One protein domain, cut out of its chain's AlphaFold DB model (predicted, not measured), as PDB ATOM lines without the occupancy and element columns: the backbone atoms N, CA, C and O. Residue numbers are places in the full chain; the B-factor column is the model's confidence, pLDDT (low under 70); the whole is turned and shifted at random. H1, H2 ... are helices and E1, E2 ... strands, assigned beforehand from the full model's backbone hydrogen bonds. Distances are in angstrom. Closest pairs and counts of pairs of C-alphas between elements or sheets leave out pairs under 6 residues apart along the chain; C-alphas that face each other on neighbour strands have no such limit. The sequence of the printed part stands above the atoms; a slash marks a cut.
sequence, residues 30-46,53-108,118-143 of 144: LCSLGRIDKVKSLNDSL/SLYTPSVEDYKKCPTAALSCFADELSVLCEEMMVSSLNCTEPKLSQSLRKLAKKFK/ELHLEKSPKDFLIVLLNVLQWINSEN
ATOM      1  N   LEU A  30     330.838 461.165 429.444       87.31
ATOM      2  CA  LEU A  30     330.341 459.932 430.059       87.31
ATOM      3  C   LEU A  30     328.955 459.573 429.530       87.31
ATOM      4  O   LEU A  30     328.717 458.397 429.297       87.31
ATOM      5  N   CYS A  31     328.111 460.564 429.253       89.19
ATOM      6  CA  CYS A  31     326.781 460.401 428.669       89.19
ATOM      7  C   CYS A  31     326.816 459.783 427.253       89.19
ATOM      8  O   CYS A  31     327.602 460.202 426.400       89.19
ATOM      9  N   SER A  32     325.968 458.783 426.973       93.50
ATOM     10  CA  SER A  32     325.715 458.311 425.597       93.50
ATOM     11  C   SER A  32     324.408 457.521 425.494       93.50
ATOM     12  O   SER A  32     324.313 456.418 426.034       93.50
ATOM     13  N   LEU A  33     323.434 458.045 424.745       93.56
ATOM     14  CA  LEU A  33     322.216 457.301 424.389       93.56
ATOM     15  C   LEU A  33     322.523 456.147 423.427       93.56
ATOM     16  O   LEU A  33     322.029 455.044 423.617       93.56
ATOM     17  N   GLY A  34     323.463 456.337 422.497       94.88
ATOM     18  CA  GLY A  34     323.827 455.291 421.542       94.88
ATOM     19  C   GLY A  34     324.331 453.995 422.189       94.88
ATOM     20  O   GLY A  34     324.136 452.932 421.624       94.88
ATOM     21  N   ARG A  35     324.947 454.028 423.383       96.12
ATOM     22  CA  ARG A  35     325.286 452.778 424.099       96.12
ATOM     23  C   ARG A  35     324.058 452.054 424.645       96.12
ATOM     24  O   ARG A  35     324.041 450.832 424.618       96.12
ATOM     25  N   ILE A  36     323.066 452.797 425.128       97.06
ATOM     26  CA  ILE A  36     321.792 452.240 425.597       97.06
ATOM     27  C   ILE A  36     321.080 451.556 424.429       97.06
ATOM     28  O   ILE A  36     320.658 450.411 424.564       97.06
ATOM     29  N   ASP A  37     321.013 452.221 423.276       96.88
ATOM     30  CA  ASP A  37     320.346 451.679 422.087       96.88
ATOM     31  C   ASP A  37     321.027 450.400 421.587       96.88
ATOM     32  O   ASP A  37     320.352 449.434 421.248       96.88
ATOM     33  N   LYS A  38     322.364 450.346 421.637       97.31
ATOM     34  CA  LYS A  38     323.141 449.141 421.309       97.31
ATOM     35  C   LYS A  38     322.856 447.977 422.259       97.31
ATOM     36  O   LYS A  38     322.678 446.858 421.798       97.31
ATOM     37  N   VAL A  39     322.785 448.222 423.572       97.75
ATOM     38  CA  VAL A  39     322.434 447.168 424.547       97.75
ATOM     39  C   VAL A  39     321.023 446.643 424.293       97.75
ATOM     40  O   VAL A  39     320.825 445.434 424.298       97.75
ATOM     41  N   LYS A  40     320.059 447.531 424.020       96.81
ATOM     42  CA  LYS A  40     318.690 447.127 423.663       96.81
ATOM     43  C   LYS A  40     318.666 446.298 422.380       96.81
ATOM     44  O   LYS A  40     318.122 445.204 422.390       96.81
ATOM     45  N   SER A  41     319.332 446.766 421.323       95.38
ATOM     46  CA  SER A  41     319.409 446.043 420.051       95.38
ATOM     47  C   SER A  41     320.070 444.671 420.186       95.38
ATOM     48  O   SER A  41     319.644 443.738 419.509       95.38
ATOM     49  N   LEU A  42     321.093 444.536 421.036       95.44
ATOM     50  CA  LEU A  42     321.708 443.244 421.336       95.44
ATOM     51  C   LEU A  42     320.759 442.342 422.135       95.44
ATOM     52  O   LEU A  42     320.657 441.156 421.857       95.44
ATOM     53  N   ASN A  43     320.034 442.899 423.103       95.00
ATOM     54  CA  ASN A  43     319.054 442.146 423.880       95.00
ATOM     55  C   ASN A  43     317.891 441.635 423.015       95.00
ATOM     56  O   ASN A  43     317.420 440.522 423.226       95.00
ATOM     57  N   ASP A  44     317.462 442.421 422.029       93.25
ATOM     58  CA  ASP A  44     316.408 442.038 421.085       93.25
ATOM     59  C   ASP A  44     316.880 440.986 420.065       93.25
ATOM     60  O   ASP A  44     316.055 440.272 419.498       93.25
ATOM     61  N   SER A  45     318.194 440.871 419.828       91.56
ATOM     62  CA  SER A  45     318.784 439.865 418.933       91.56
ATOM     63  C   SER A  45     319.182 438.566 419.636       91.56
ATOM     64  O   SER A  45     319.598 437.618 418.964       91.56
ATOM     65  N   LEU A  46     319.042 438.492 420.966       92.81
ATOM     66  CA  LEU A  46     319.312 437.266 421.709       92.81
ATOM     67  C   LEU A  46     318.346 436.144 421.289       92.81
ATOM     68  O   LEU A  46     317.142 436.375 421.144       92.81
ATOM     69  N   SER A  53     325.972 431.468 430.997       96.94
ATOM     70  CA  SER A  53     325.928 432.232 432.229       96.94
ATOM     71  C   SER A  53     327.098 433.214 432.235       96.94
ATOM     72  O   SER A  53     328.216 432.869 431.866       96.94
ATOM     73  N   LEU A  54     326.806 434.477 432.548       98.50
ATOM     74  CA  LEU A  54     327.756 435.588 432.451       98.50
ATOM     75  C   LEU A  54     327.915 436.261 433.806       98.50
ATOM     76  O   LEU A  54     326.916 436.593 434.464       98.50
ATOM     77  N   TYR A  55     329.153 436.520 434.209       98.75
ATOM     78  CA  TYR A  55     329.441 437.222 435.453       98.75
ATOM     79  C   TYR A  55     328.836 438.628 435.415       98.75
ATOM     80  O   TYR A  55     329.149 439.458 434.566       98.75
ATOM     81  N   THR A  56     327.918 438.919 436.338       98.69
ATOM     82  CA  THR A  56     327.119 440.148 436.274       98.69
ATOM     83  C   THR A  56     327.329 441.020 437.509       98.69
ATOM     84  O   THR A  56     326.703 440.777 438.549       98.69
ATOM     85  N   PRO A  57     328.155 442.080 437.418       98.44
ATOM     86  CA  PRO A  57     328.221 443.106 438.451       98.44
ATOM     87  C   PRO A  57     326.857 443.771 438.665       98.44
ATOM     88  O   PRO A  57     326.135 444.062 437.715       98.44
ATOM     89  N   SER A  58     326.501 444.049 439.914       97.88
ATOM     90  CA  SER A  58     325.300 444.818 440.255       97.88
ATOM     91  C   SER A  58     325.486 446.325 440.025       97.88
ATOM     92  O   SER A  58     326.591 446.826 439.790       97.88
ATOM     93  N   VAL A  59     324.395 447.088 440.144       96.50
ATOM     94  CA  VAL A  59     324.460 448.558 440.139       96.50
ATOM     95  C   VAL A  59     325.285 449.065 441.330       96.50
ATOM     96  O   VAL A  59     326.021 450.046 441.211       96.50
ATOM     97  N   GLU A  60     325.205 448.386 442.472       96.19
ATOM     98  CA  GLU A  60     325.961 448.674 443.692       96.19
ATOM     99  C   GLU A  60     327.458 448.411 443.495       96.19
ATOM    100  O   GLU A  60     328.279 449.251 443.876       96.19
ATOM    101  N   ASP A  61     327.811 447.305 442.828       96.44
ATOM    102  CA  ASP A  61     329.197 446.998 442.457       96.44
ATOM    103  C   ASP A  61     329.778 448.098 441.565       96.44
ATOM    104  O   ASP A  61     330.877 448.586 441.826       96.44
ATOM    105  N   TYR A  62     329.013 448.564 440.571       95.94
ATOM    106  CA  TYR A  62     329.409 449.695 439.733       95.94
ATOM    107  C   TYR A  62     329.573 450.996 440.540       95.94
ATOM    108  O   TYR A  62     330.557 451.710 440.361       95.94
ATOM    109  N   LYS A  63     328.650 451.324 441.454       93.94
ATOM    110  CA  LYS A  63     328.758 452.544 442.282       93.94
ATOM    111  C   LYS A  63     330.023 452.529 443.150       93.94
ATOM    112  O   LYS A  63     330.641 453.580 443.364       93.94
ATOM    113  N   LYS A  64     330.420 451.351 443.644       94.81
ATOM    114  CA  LYS A  64     331.652 451.167 444.421       94.81
ATOM    115  C   LYS A  64     332.894 451.228 443.521       94.81
ATOM    116  O   LYS A  64     333.784 452.043 443.786       94.81
ATOM    117  N   CYS A  65     332.907 450.415 442.467       96.44
ATOM    118  CA  CYS A  65     334.039 450.123 441.588       96.44
ATOM    119  C   CYS A  65     333.658 450.266 440.100       96.44
ATOM    120  O   CYS A  65     333.515 449.264 439.393       96.44
ATOM    121  N   PRO A  66     333.456 451.499 439.600       95.62
ATOM    122  CA  PRO A  66     332.926 451.717 438.255       95.62
ATOM    123  C   PRO A  66     333.848 451.203 437.145       95.62
ATOM    124  O   PRO A  66     333.374 450.687 436.136       95.62
ATOM    125  N   THR A  67     335.161 451.322 437.320       96.56
ATOM    126  CA  THR A  67     336.171 450.883 436.354       96.56
ATOM    127  C   THR A  67     336.226 449.364 436.295       96.56
ATOM    128  O   THR A  67     336.182 448.811 435.194       96.56
ATOM    129  N   ALA A  68     336.277 448.691 437.450       96.75
ATOM    130  CA  ALA A  68     336.268 447.230 437.512       96.75
ATOM    131  C   ALA A  68     334.956 446.646 436.960       96.75
ATOM    132  O   ALA A  68     334.994 445.802 436.067       96.75
ATOM    133  N   ALA A  69     333.800 447.161 437.394       97.75
ATOM    134  CA  ALA A  69     332.494 446.676 436.948       97.75
ATOM    135  C   ALA A  69     332.290 446.853 435.434       97.75
ATOM    136  O   ALA A  69     331.894 445.914 434.750       97.75
ATOM    137  N   LEU A  70     332.603 448.031 434.875       98.00
ATOM    138  CA  LEU A  70     332.482 448.267 433.429       98.00
ATOM    139  C   LEU A  70     333.484 447.461 432.599       98.00
ATOM    140  O   LEU A  70     333.204 447.173 431.437       98.00
ATOM    141  N   SER A  71     334.647 447.128 433.165       97.62
ATOM    142  CA  SER A  71     335.604 446.232 432.510       97.62
ATOM    143  C   SER A  71     335.060 444.805 432.479       97.62
ATOM    144  O   SER A  71     334.999 444.242 431.394       97.62
ATOM    145  N   CYS A  72     334.533 444.306 433.602       98.56
ATOM    146  CA  CYS A  72     333.882 442.996 433.680       98.56
ATOM    147  C   CYS A  72     332.709 442.887 432.690       98.56
ATOM    148  O   CYS A  72     332.692 441.993 431.856       98.56
ATOM    149  N   PHE A  73     331.809 443.880 432.634       98.69
ATOM    150  CA  PHE A  73     330.766 443.915 431.597       98.69
ATOM    151  C   PHE A  73     331.319 443.879 430.166       98.69
ATOM    152  O   PHE A  73     330.670 443.355 429.266       98.69
ATOM    153  N   ALA A  74     332.481 444.486 429.918       98.56
ATOM    154  CA  ALA A  74     333.089 444.475 428.596       98.56
ATOM    155  C   ALA A  74     333.705 443.115 428.244       98.56
ATOM    156  O   ALA A  74     333.617 442.716 427.086       98.56
ATOM    157  N   ASP A  75     334.339 442.454 429.213       98.44
ATOM    158  CA  ASP A  75     334.887 441.102 429.079       98.44
ATOM    159  C   ASP A  75     333.755 440.095 428.812       98.44
ATOM    160  O   ASP A  75     333.767 439.407 427.795       98.44
ATOM    161  N   GLU A  76     332.696 440.129 429.617       98.62
ATOM    162  CA  GLU A  76     331.544 439.226 429.497       98.62
ATOM    163  C   GLU A  76     330.701 439.479 428.237       98.62
ATOM    164  O   GLU A  76     330.169 438.550 427.636       98.62
ATOM    165  N   LEU A  77     330.621 440.725 427.752       98.12
ATOM    166  CA  LEU A  77     330.039 441.003 426.431       98.12
ATOM    167  C   LEU A  77     330.854 440.391 425.288       98.12
ATOM    168  O   LEU A  77     330.280 440.029 424.262       98.12
ATOM    169  N   SER A  78     332.181 440.343 425.426       97.50
ATOM    170  CA  SER A  78     333.038 439.680 424.444       97.50
ATOM    171  C   SER A  78     332.770 438.176 424.440       97.50
ATOM    172  O   SER A  78     332.532 437.643 423.360       97.50
ATOM    173  N   VAL A  79     332.680 437.546 425.618       97.06
ATOM    174  CA  VAL A  79     332.275 436.135 425.762       97.06
ATOM    175  C   VAL A  79     330.917 435.894 425.106       97.06
ATOM    176  O   VAL A  79     330.803 435.046 424.229       97.06
ATOM    177  N   LEU A  80     329.901 436.705 425.425       96.75
ATOM    178  CA  LEU A  80     328.575 436.587 424.813       96.75
ATOM    179  C   LEU A  80     328.628 436.637 423.279       96.75
ATOM    180  O   LEU A  80     328.034 435.792 422.614       96.75
ATOM    181  N   CYS A  81     329.328 437.620 422.703       94.94
ATOM    182  CA  CYS A  81     329.451 437.712 421.250       94.94
ATOM    183  C   CYS A  81     330.177 436.498 420.648       94.94
ATOM    184  O   CYS A  81     329.783 436.037 419.578       94.94
ATOM    185  N   GLU A  82     331.235 436.007 421.293       94.50
ATOM    186  CA  GLU A  82     331.999 434.842 420.836       94.50
ATOM    187  C   GLU A  82     331.136 433.573 420.861       94.50
ATOM    188  O   GLU A  82     331.061 432.869 419.855       94.50
ATOM    189  N   GLU A  83     330.383 433.345 421.938       94.38
ATOM    190  CA  GLU A  83     329.458 432.212 422.074       94.38
ATOM    191  C   GLU A  83     328.303 432.271 421.062       94.38
ATOM    192  O   GLU A  83     327.910 431.256 420.472       94.38
ATOM    193  N   MET A  84     327.784 433.473 420.781       93.00
ATOM    194  CA  MET A  84     326.827 433.677 419.690       93.00
ATOM    195  C   MET A  84     327.442 433.264 418.347       93.00
ATOM    196  O   MET A  84     326.814 432.517 417.598       93.00
ATOM    197  N   MET A  85     328.672 433.694 418.055       91.62
ATOM    198  CA  MET A  85     329.352 433.363 416.799       91.62
ATOM    199  C   MET A  85     329.621 431.863 416.649       91.62
ATOM    200  O   MET A  85     329.389 431.316 415.569       91.62
ATOM    201  N   VAL A  86     330.057 431.182 417.716       91.12
ATOM    202  CA  VAL A  86     330.227 429.716 417.739       91.12
ATOM    203  C   VAL A  86     328.902 429.011 417.441       91.12
ATOM    204  O   VAL A  86     328.863 428.036 416.691       91.12
ATOM    205  N   SER A  87     327.795 429.570 417.930       89.75
ATOM    206  CA  SER A  87     326.434 429.089 417.674       89.75
ATOM    207  C   SER A  87     325.865 429.503 416.305       89.75
ATOM    208  O   SER A  87     324.670 429.344 416.064       89.75
ATOM    209  N   SER A  88     326.688 430.037 415.391       90.19
ATOM    210  CA  SER A  88     326.265 430.578 414.083       90.19
ATOM    211  C   SER A  88     325.237 431.720 414.168       90.19
ATOM    212  O   SER A  88     324.497 431.977 413.216       90.19
ATOM    213  N   LEU A  89     325.194 432.424 415.301       90.19
ATOM    214  CA  LEU A  89     324.404 433.632 415.516       90.19
ATOM    215  C   LEU A  89     325.277 434.876 415.320       90.19
ATOM    216  O   LEU A  89     326.472 434.895 415.614       90.19
ATOM    217  N   ASN A  90     324.664 435.958 414.848       88.69
ATOM    218  CA  ASN A  90     325.367 437.220 414.649       88.69
ATOM    219  C   ASN A  90     325.320 438.070 415.923       88.69
ATOM    220  O   ASN A  90     324.240 438.483 416.343       88.69
ATOM    221  N   CYS A  91     326.483 438.433 416.475       90.38
ATOM    222  CA  CYS A  91     326.535 439.512 417.458       90.38
ATOM    223  C   CYS A  91     326.326 440.850 416.734       90.38
ATOM    224  O   CYS A  91     327.199 441.310 415.995       90.38
ATOM    225  N   THR A  92     325.166 441.481 416.922       89.81
ATOM    226  CA  THR A  92     324.792 442.719 416.212       89.81
ATOM    227  C   THR A  92     325.636 443.927 416.628       89.81
ATOM    228  O   THR A  92     325.749 444.895 415.879       89.81
ATOM    229  N   GLU A  93     326.288 443.863 417.795       90.81
ATOM    230  CA  GLU A  93     327.006 444.988 418.399       90.81
ATOM    231  C   GLU A  93     328.452 444.661 418.826       90.81
ATOM    232  O   GLU A  93     328.849 444.913 419.968       90.81
ATOM    233  N   PRO A  94     329.324 444.207 417.904       86.62
ATOM    234  CA  PRO A  94     330.664 443.702 418.236       86.62
ATOM    235  C   PRO A  94     331.609 444.776 418.802       86.62
ATOM    236  O   PRO A  94     332.653 444.483 419.376       86.62
ATOM    237  N   LYS A  95     331.266 446.061 418.641       94.12
ATOM    238  CA  LYS A  95     332.054 447.197 419.155       94.12
ATOM    239  C   LYS A  95     331.598 447.665 420.542       94.12
ATOM    240  O   LYS A  95     332.184 448.614 421.073       94.12
ATOM    241  N   LEU A  96     330.547 447.068 421.111       96.50
ATOM    242  CA  LEU A  96     329.988 447.495 422.391       96.50
ATOM    243  C   LEU A  96     330.953 447.223 423.551       96.50
ATOM    244  O   LEU A  96     331.204 448.146 424.327       96.50
ATOM    245  N   SER A  97     331.580 446.044 423.601       97.44
ATOM    246  CA  SER A  97     332.612 445.710 424.598       97.44
ATOM    247  C   SER A  97     333.733 446.757 424.607       97.44
ATOM    248  O   SER A  97     334.014 447.392 425.625       97.44
ATOM    249  N   GLN A  98     334.297 447.075 423.438       97.31
ATOM    250  CA  GLN A  98     335.337 448.100 423.312       97.31
ATOM    251  C   GLN A  98     334.850 449.503 423.718       97.31
ATOM    252  O   GLN A  98     335.622 450.311 424.245       97.31
ATOM    253  N   SER A  99     333.575 449.817 423.479       96.94
ATOM    254  CA  SER A  99     332.957 451.069 423.926       96.94
ATOM    255  C   SER A  99     332.870 451.150 425.454       96.94
ATOM    256  O   SER A  99     333.174 452.205 426.020       96.94
ATOM    257  N   LEU A 100     332.534 450.045 426.129       97.75
ATOM    258  CA  LEU A 100     332.519 449.960 427.591       97.75
ATOM    259  C   LEU A 100     333.924 450.069 428.188       97.75
ATOM    260  O   LEU A 100     334.118 450.867 429.100       97.75
ATOM    261  N   ARG A 101     334.941 449.415 427.609       97.19
ATOM    262  CA  ARG A 101     336.341 449.595 428.055       97.19
ATOM    263  C   ARG A 101     336.792 451.052 427.964       97.19
ATOM    264  O   ARG A 101     337.462 451.574 428.854       97.19
ATOM    265  N   LYS A 102     336.418 451.749 426.884       95.94
ATOM    266  CA  LYS A 102     336.693 453.189 426.731       95.94
ATOM    267  C   LYS A 102     335.935 454.031 427.751       95.94
ATOM    268  O   LYS A 102     336.441 455.079 428.144       95.94
ATOM    269  N   LEU A 103     334.730 453.619 428.140       95.81
ATOM    270  CA  LEU A 103     333.960 454.277 429.189       95.81
ATOM    271  C   LEU A 103     334.616 454.073 430.560       95.81
ATOM    272  O   LEU A 103     334.833 455.064 431.248       95.81
ATOM    273  N   ALA A 104     335.017 452.845 430.900       95.44
ATOM    274  CA  ALA A 104     335.715 452.511 432.142       95.44
ATOM    275  C   ALA A 104     336.947 453.408 432.357       95.44
ATOM    276  O   ALA A 104     337.069 454.075 433.379       95.44
ATOM    277  N   LYS A 105     337.787 453.570 431.325       93.81
ATOM    278  CA  LYS A 105     338.987 454.435 431.362       93.81
ATOM    279  C   LYS A 105     338.712 455.922 431.632       93.81
ATOM    280  O   LYS A 105     339.648 456.681 431.878       93.81
ATOM    281  N   LYS A 106     337.463 456.389 431.528       93.06
ATOM    282  CA  LYS A 106     337.108 457.792 431.809       93.06
ATOM    283  C   LYS A 106     336.896 458.054 433.299       93.06
ATOM    284  O   LYS A 106     336.974 459.221 433.705       93.06
ATOM    285  N   PHE A 107     336.656 457.015 434.096       90.38
ATOM    286  CA  PHE A 107     336.574 457.124 435.546       90.38
ATOM    287  C   PHE A 107     337.989 457.304 436.109       90.38
ATOM    288  O   PHE A 107     338.907 456.560 435.791       90.38
ATOM    289  N   LYS A 108     338.195 458.377 436.882       77.75
ATOM    290  CA  LYS A 108     339.497 458.734 437.487       77.75
ATOM    291  C   LYS A 108     339.607 458.314 438.957       77.75
ATOM    292  O   LYS A 108     340.510 458.766 439.653       77.75
ATOM    293  N   GLU A 118     335.052 437.193 438.017       97.75
ATOM    294  CA  GLU A 118     334.665 435.799 438.236       97.75
ATOM    295  C   GLU A 118     334.096 435.521 439.642       97.75
ATOM    296  O   GLU A 118     333.688 434.409 439.959       97.75
ATOM    297  N   LEU A 119     334.081 436.524 440.524       97.81
ATOM    298  CA  LEU A 119     333.463 436.437 441.852       97.81
ATOM    299  C   LEU A 119     332.064 437.078 441.892       97.81
ATOM    300  O   LEU A 119     331.407 437.079 442.945       97.81
ATOM    301  N   HIS A 120     331.616 437.705 440.801       98.19
ATOM    302  CA  HIS A 120     330.238 438.176 440.683       98.19
ATOM    303  C   HIS A 120     329.281 437.003 440.449       98.19
ATOM    304  O   HIS A 120     329.685 435.895 440.122       98.19
ATOM    305  N   LEU A 121     327.988 437.242 440.662       97.94
ATOM    306  CA  LEU A 121     326.978 436.228 440.375       97.94
ATOM    307  C   LEU A 121     326.829 436.076 438.866       97.94
ATOM    308  O   LEU A 121     326.670 437.074 438.159       97.94
ATOM    309  N   GLU A 122     326.816 434.839 438.397       98.31
ATOM    310  CA  GLU A 122     326.493 434.547 437.011       98.31
ATOM    311  C   GLU A 122     324.987 434.695 436.764       98.31
ATOM    312  O   GLU A 122     324.153 434.373 437.621       98.31
ATOM    313  N   LYS A 123     324.619 435.222 435.596       98.12
ATOM    314  CA  LYS A 123     323.223 435.383 435.175       98.12
ATOM    315  C   LYS A 123     323.039 434.988 433.718       98.12
ATOM    316  O   LYS A 123     323.999 434.941 432.957       98.12
ATOM    317  N   SER A 124     321.784 434.755 433.334       97.19
ATOM    318  CA  SER A 124     321.420 434.550 431.930       97.19
ATOM    319  C   SER A 124     321.839 435.755 431.068       97.19
ATOM    320  O   SER A 124     321.894 436.876 431.587       97.19
ATOM    321  N   PRO A 125     322.055 435.592 429.748       97.00
ATOM    322  CA  PRO A 125     322.438 436.702 428.876       97.00
ATOM    323  C   PRO A 125     321.432 437.856 428.909       97.00
ATOM    324  O   PRO A 125     321.810 439.027 428.921       97.00
ATOM    325  N   LYS A 126     320.140 437.529 428.998       96.50
ATOM    326  CA  LYS A 126     319.064 438.516 429.103       96.50
ATOM    327  C   LYS A 126     319.171 439.331 430.391       96.50
ATOM    328  O   LYS A 126     319.139 440.559 430.349       96.50
ATOM    329  N   ASP A 127     319.326 438.665 431.531       97.50
ATOM    330  CA  ASP A 127     319.443 439.352 432.819       97.50
ATOM    331  C   ASP A 127     320.740 440.164 432.908       97.50
ATOM    332  O   ASP A 127     320.726 441.288 433.408       97.50
ATOM    333  N   PHE A 128     321.843 439.636 432.372       98.38
ATOM    334  CA  PHE A 128     323.111 440.350 432.244       98.38
ATOM    335  C   PHE A 128     322.936 441.676 431.483       98.38
ATOM    336  O   PHE A 128     323.314 442.738 431.991       98.38
ATOM    337  N   LEU A 129     322.297 441.652 430.304       98.00
ATOM    338  CA  LEU A 129     322.062 442.859 429.503       98.00
ATOM    339  C   LEU A 129     321.091 443.838 430.175       98.00
ATOM    340  O   LEU A 129     321.282 445.049 430.058       98.00
ATOM    341  N   ILE A 130     320.092 443.349 430.917       98.25
ATOM    342  CA  ILE A 130     319.193 444.198 431.716       98.25
ATOM    343  C   ILE A 130     319.975 444.935 432.810       98.25
ATOM    344  O   ILE A 130     319.804 446.144 432.986       98.25
ATOM    345  N   VAL A 131     320.858 444.248 433.536       98.62
ATOM    346  CA  VAL A 131     321.664 444.897 434.581       98.62
ATOM    347  C   VAL A 131     322.639 445.905 433.968       98.62
ATOM    348  O   VAL A 131     322.736 447.032 434.460       98.62
ATOM    349  N   LEU A 132     323.291 445.563 432.852       98.69
ATOM    350  CA  LEU A 132     324.136 446.499 432.107       98.69
ATOM    351  C   LEU A 132     323.353 447.744 431.658       98.69
ATOM    352  O   LEU A 132     323.840 448.870 431.788       98.69
ATOM    353  N   LEU A 133     322.129 447.561 431.154       98.38
ATOM    354  CA  LEU A 133     321.249 448.658 430.758       98.38
ATOM    355  C   LEU A 133     320.961 449.592 431.939       98.38
ATOM    356  O   LEU A 133     321.088 450.808 431.789       98.38
ATOM    357  N   ASN A 134     320.645 449.037 433.110       98.38
ATOM    358  CA  ASN A 134     320.389 449.809 434.327       98.38
ATOM    359  C   ASN A 134     321.621 450.621 434.757       98.38
ATOM    360  O   ASN A 134     321.502 451.800 435.094       98.38
ATOM    361  N   VAL A 135     322.820 450.031 434.687       98.31
ATOM    362  CA  VAL A 135     324.081 450.737 434.970       98.31
ATOM    363  C   VAL A 135     324.302 451.891 433.988       98.31
ATOM    364  O   VAL A 135     324.630 453.003 434.402       98.31
ATOM    365  N   LEU A 136     324.096 451.673 432.686       97.75
ATOM    366  CA  LEU A 136     324.257 452.721 431.672       97.75
ATOM    367  C   LEU A 136     323.216 453.839 431.804       97.75
ATOM    368  O   LEU A 136     323.549 455.005 431.586       97.75
ATOM    369  N   GLN A 137     321.978 453.505 432.167       96.94
ATOM    370  CA  GLN A 137     320.935 454.487 432.460       96.94
ATOM    371  C   GLN A 137     321.293 455.329 433.681       96.94
ATOM    372  O   GLN A 137     321.179 456.548 433.607       96.94
ATOM    373  N   TRP A 138     321.807 454.706 434.744       96.00
ATOM    374  CA  TRP A 138     322.312 455.426 435.912       96.00
ATOM    375  C   TRP A 138     323.476 456.355 435.540       96.00
ATOM    376  O   TRP A 138     323.508 457.516 435.932       96.00
ATOM    377  N   ILE A 139     324.432 455.885 434.726       94.94
ATOM    378  CA  ILE A 139     325.540 456.732 434.249       94.94
ATOM    379  C   ILE A 139     324.993 457.950 433.516       94.94
ATOM    380  O   ILE A 139     325.482 459.062 433.724       94.94
ATOM    381  N   ASN A 140     324.002 457.742 432.655       94.62
ATOM    382  CA  ASN A 140     323.392 458.824 431.911       94.62
ATOM    383  C   ASN A 140     322.605 459.771 432.827       94.62
ATOM    384  O   ASN A 140     322.778 460.966 432.671       94.62
ATOM    385  N   SER A 141     321.832 459.304 433.811       93.62
ATOM    386  CA  SER A 141     321.078 460.205 434.705       93.62
ATOM    387  C   SER A 141     321.966 461.124 435.549       93.62
ATOM    388  O   SER A 141     321.527 462.190 435.961       93.62
ATOM    389  N   GLU A 142     323.211 460.721 435.813       90.56
ATOM    390  CA  GLU A 142     324.164 461.507 436.606       90.56
ATOM    391  C   GLU A 142     325.063 462.430 435.760       90.56
ATOM    392  O   GLU A 142     325.819 463.242 436.300       90.56
ATOM    393  N   ASN A 143     325.071 462.268 434.431       88.25
ATOM    394  CA  ASN A 143     326.054 462.916 433.548       88.25
ATOM    395  C   ASN A 143     325.473 463.528 432.267       88.25
ATOM    396  O   ASN A 143     326.177 464.302 431.608       88.25
TER     397      ASN A 143
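What this domain is: This is residues 30 to 46, 53 to 108 and 118 to 143 of the 144 residues of the protein "Interleukin" of Poecilia mexicana (UniProt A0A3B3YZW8). Two pairs of antiparallel helices, H1 beside H5 and H3 beside H4, lie next to each other, with H1 meeting H4 on one side. On the other side, the short strand E1 bridges H3 and H5, with E2 as its antiparallel partner at the rim, apart from H3, and the short helix H2 packs on H5 and meets H3 only at the corner by their link. The printed part has 99 residues with five named helices and two named strands, in the order H1, E1, H2, H3, H4, E2, H5; the class is mostly helix. It is compact, with a radius of gyration of the C-alphas of 12.5 A, and spans 38 by 29 by 20 A.

How they stand to each other: H1, residues 33 to 45, touches H5, residues 125 to 143, at a shallow tilt of 11 degrees, opposite ways; their closest C-alphas, of Ile 36 and Leu 133, are 6.3 A apart. E1, residues 54 to 56, and E2, residues 121 to 123, are antiparallel neighbours, with N 54 and O 123 within hydrogen-bond range at 2.9 A. The closest C-alphas of E1 and H5, those of Thr 56 and Phe 128, are 5.7 A apart. H2, residues 59 to 64, touches H5 at its residues 131 to 135 alone, closest at the C-alphas of Val 59 and Val 135, 5.6 A. H3, residues 66 to 86, and H4, residues 96 to 104, form a helical hairpin; the C-alphas of Ala 74 and Ser 97 are closest, 4.2 A. In all five helices every O i to N i+4 pair is within hydrogen-bond range.

Where its parts are: H1 begins at C-alpha 33 (322.216, 457.301, 424.389) and is 18.6 A long. H3 measures 30.2 A. H5 measures 26.9 A and ends at C-alpha 143 (326.054, 462.916, 433.548).

The domain as a whole: Residues 47 to 52 and 109 to 117 are not printed; the gaps between C-alphas are 13.4 A and 23.5 A. No link printed whole is long. No printed residue has pLDDT under 70.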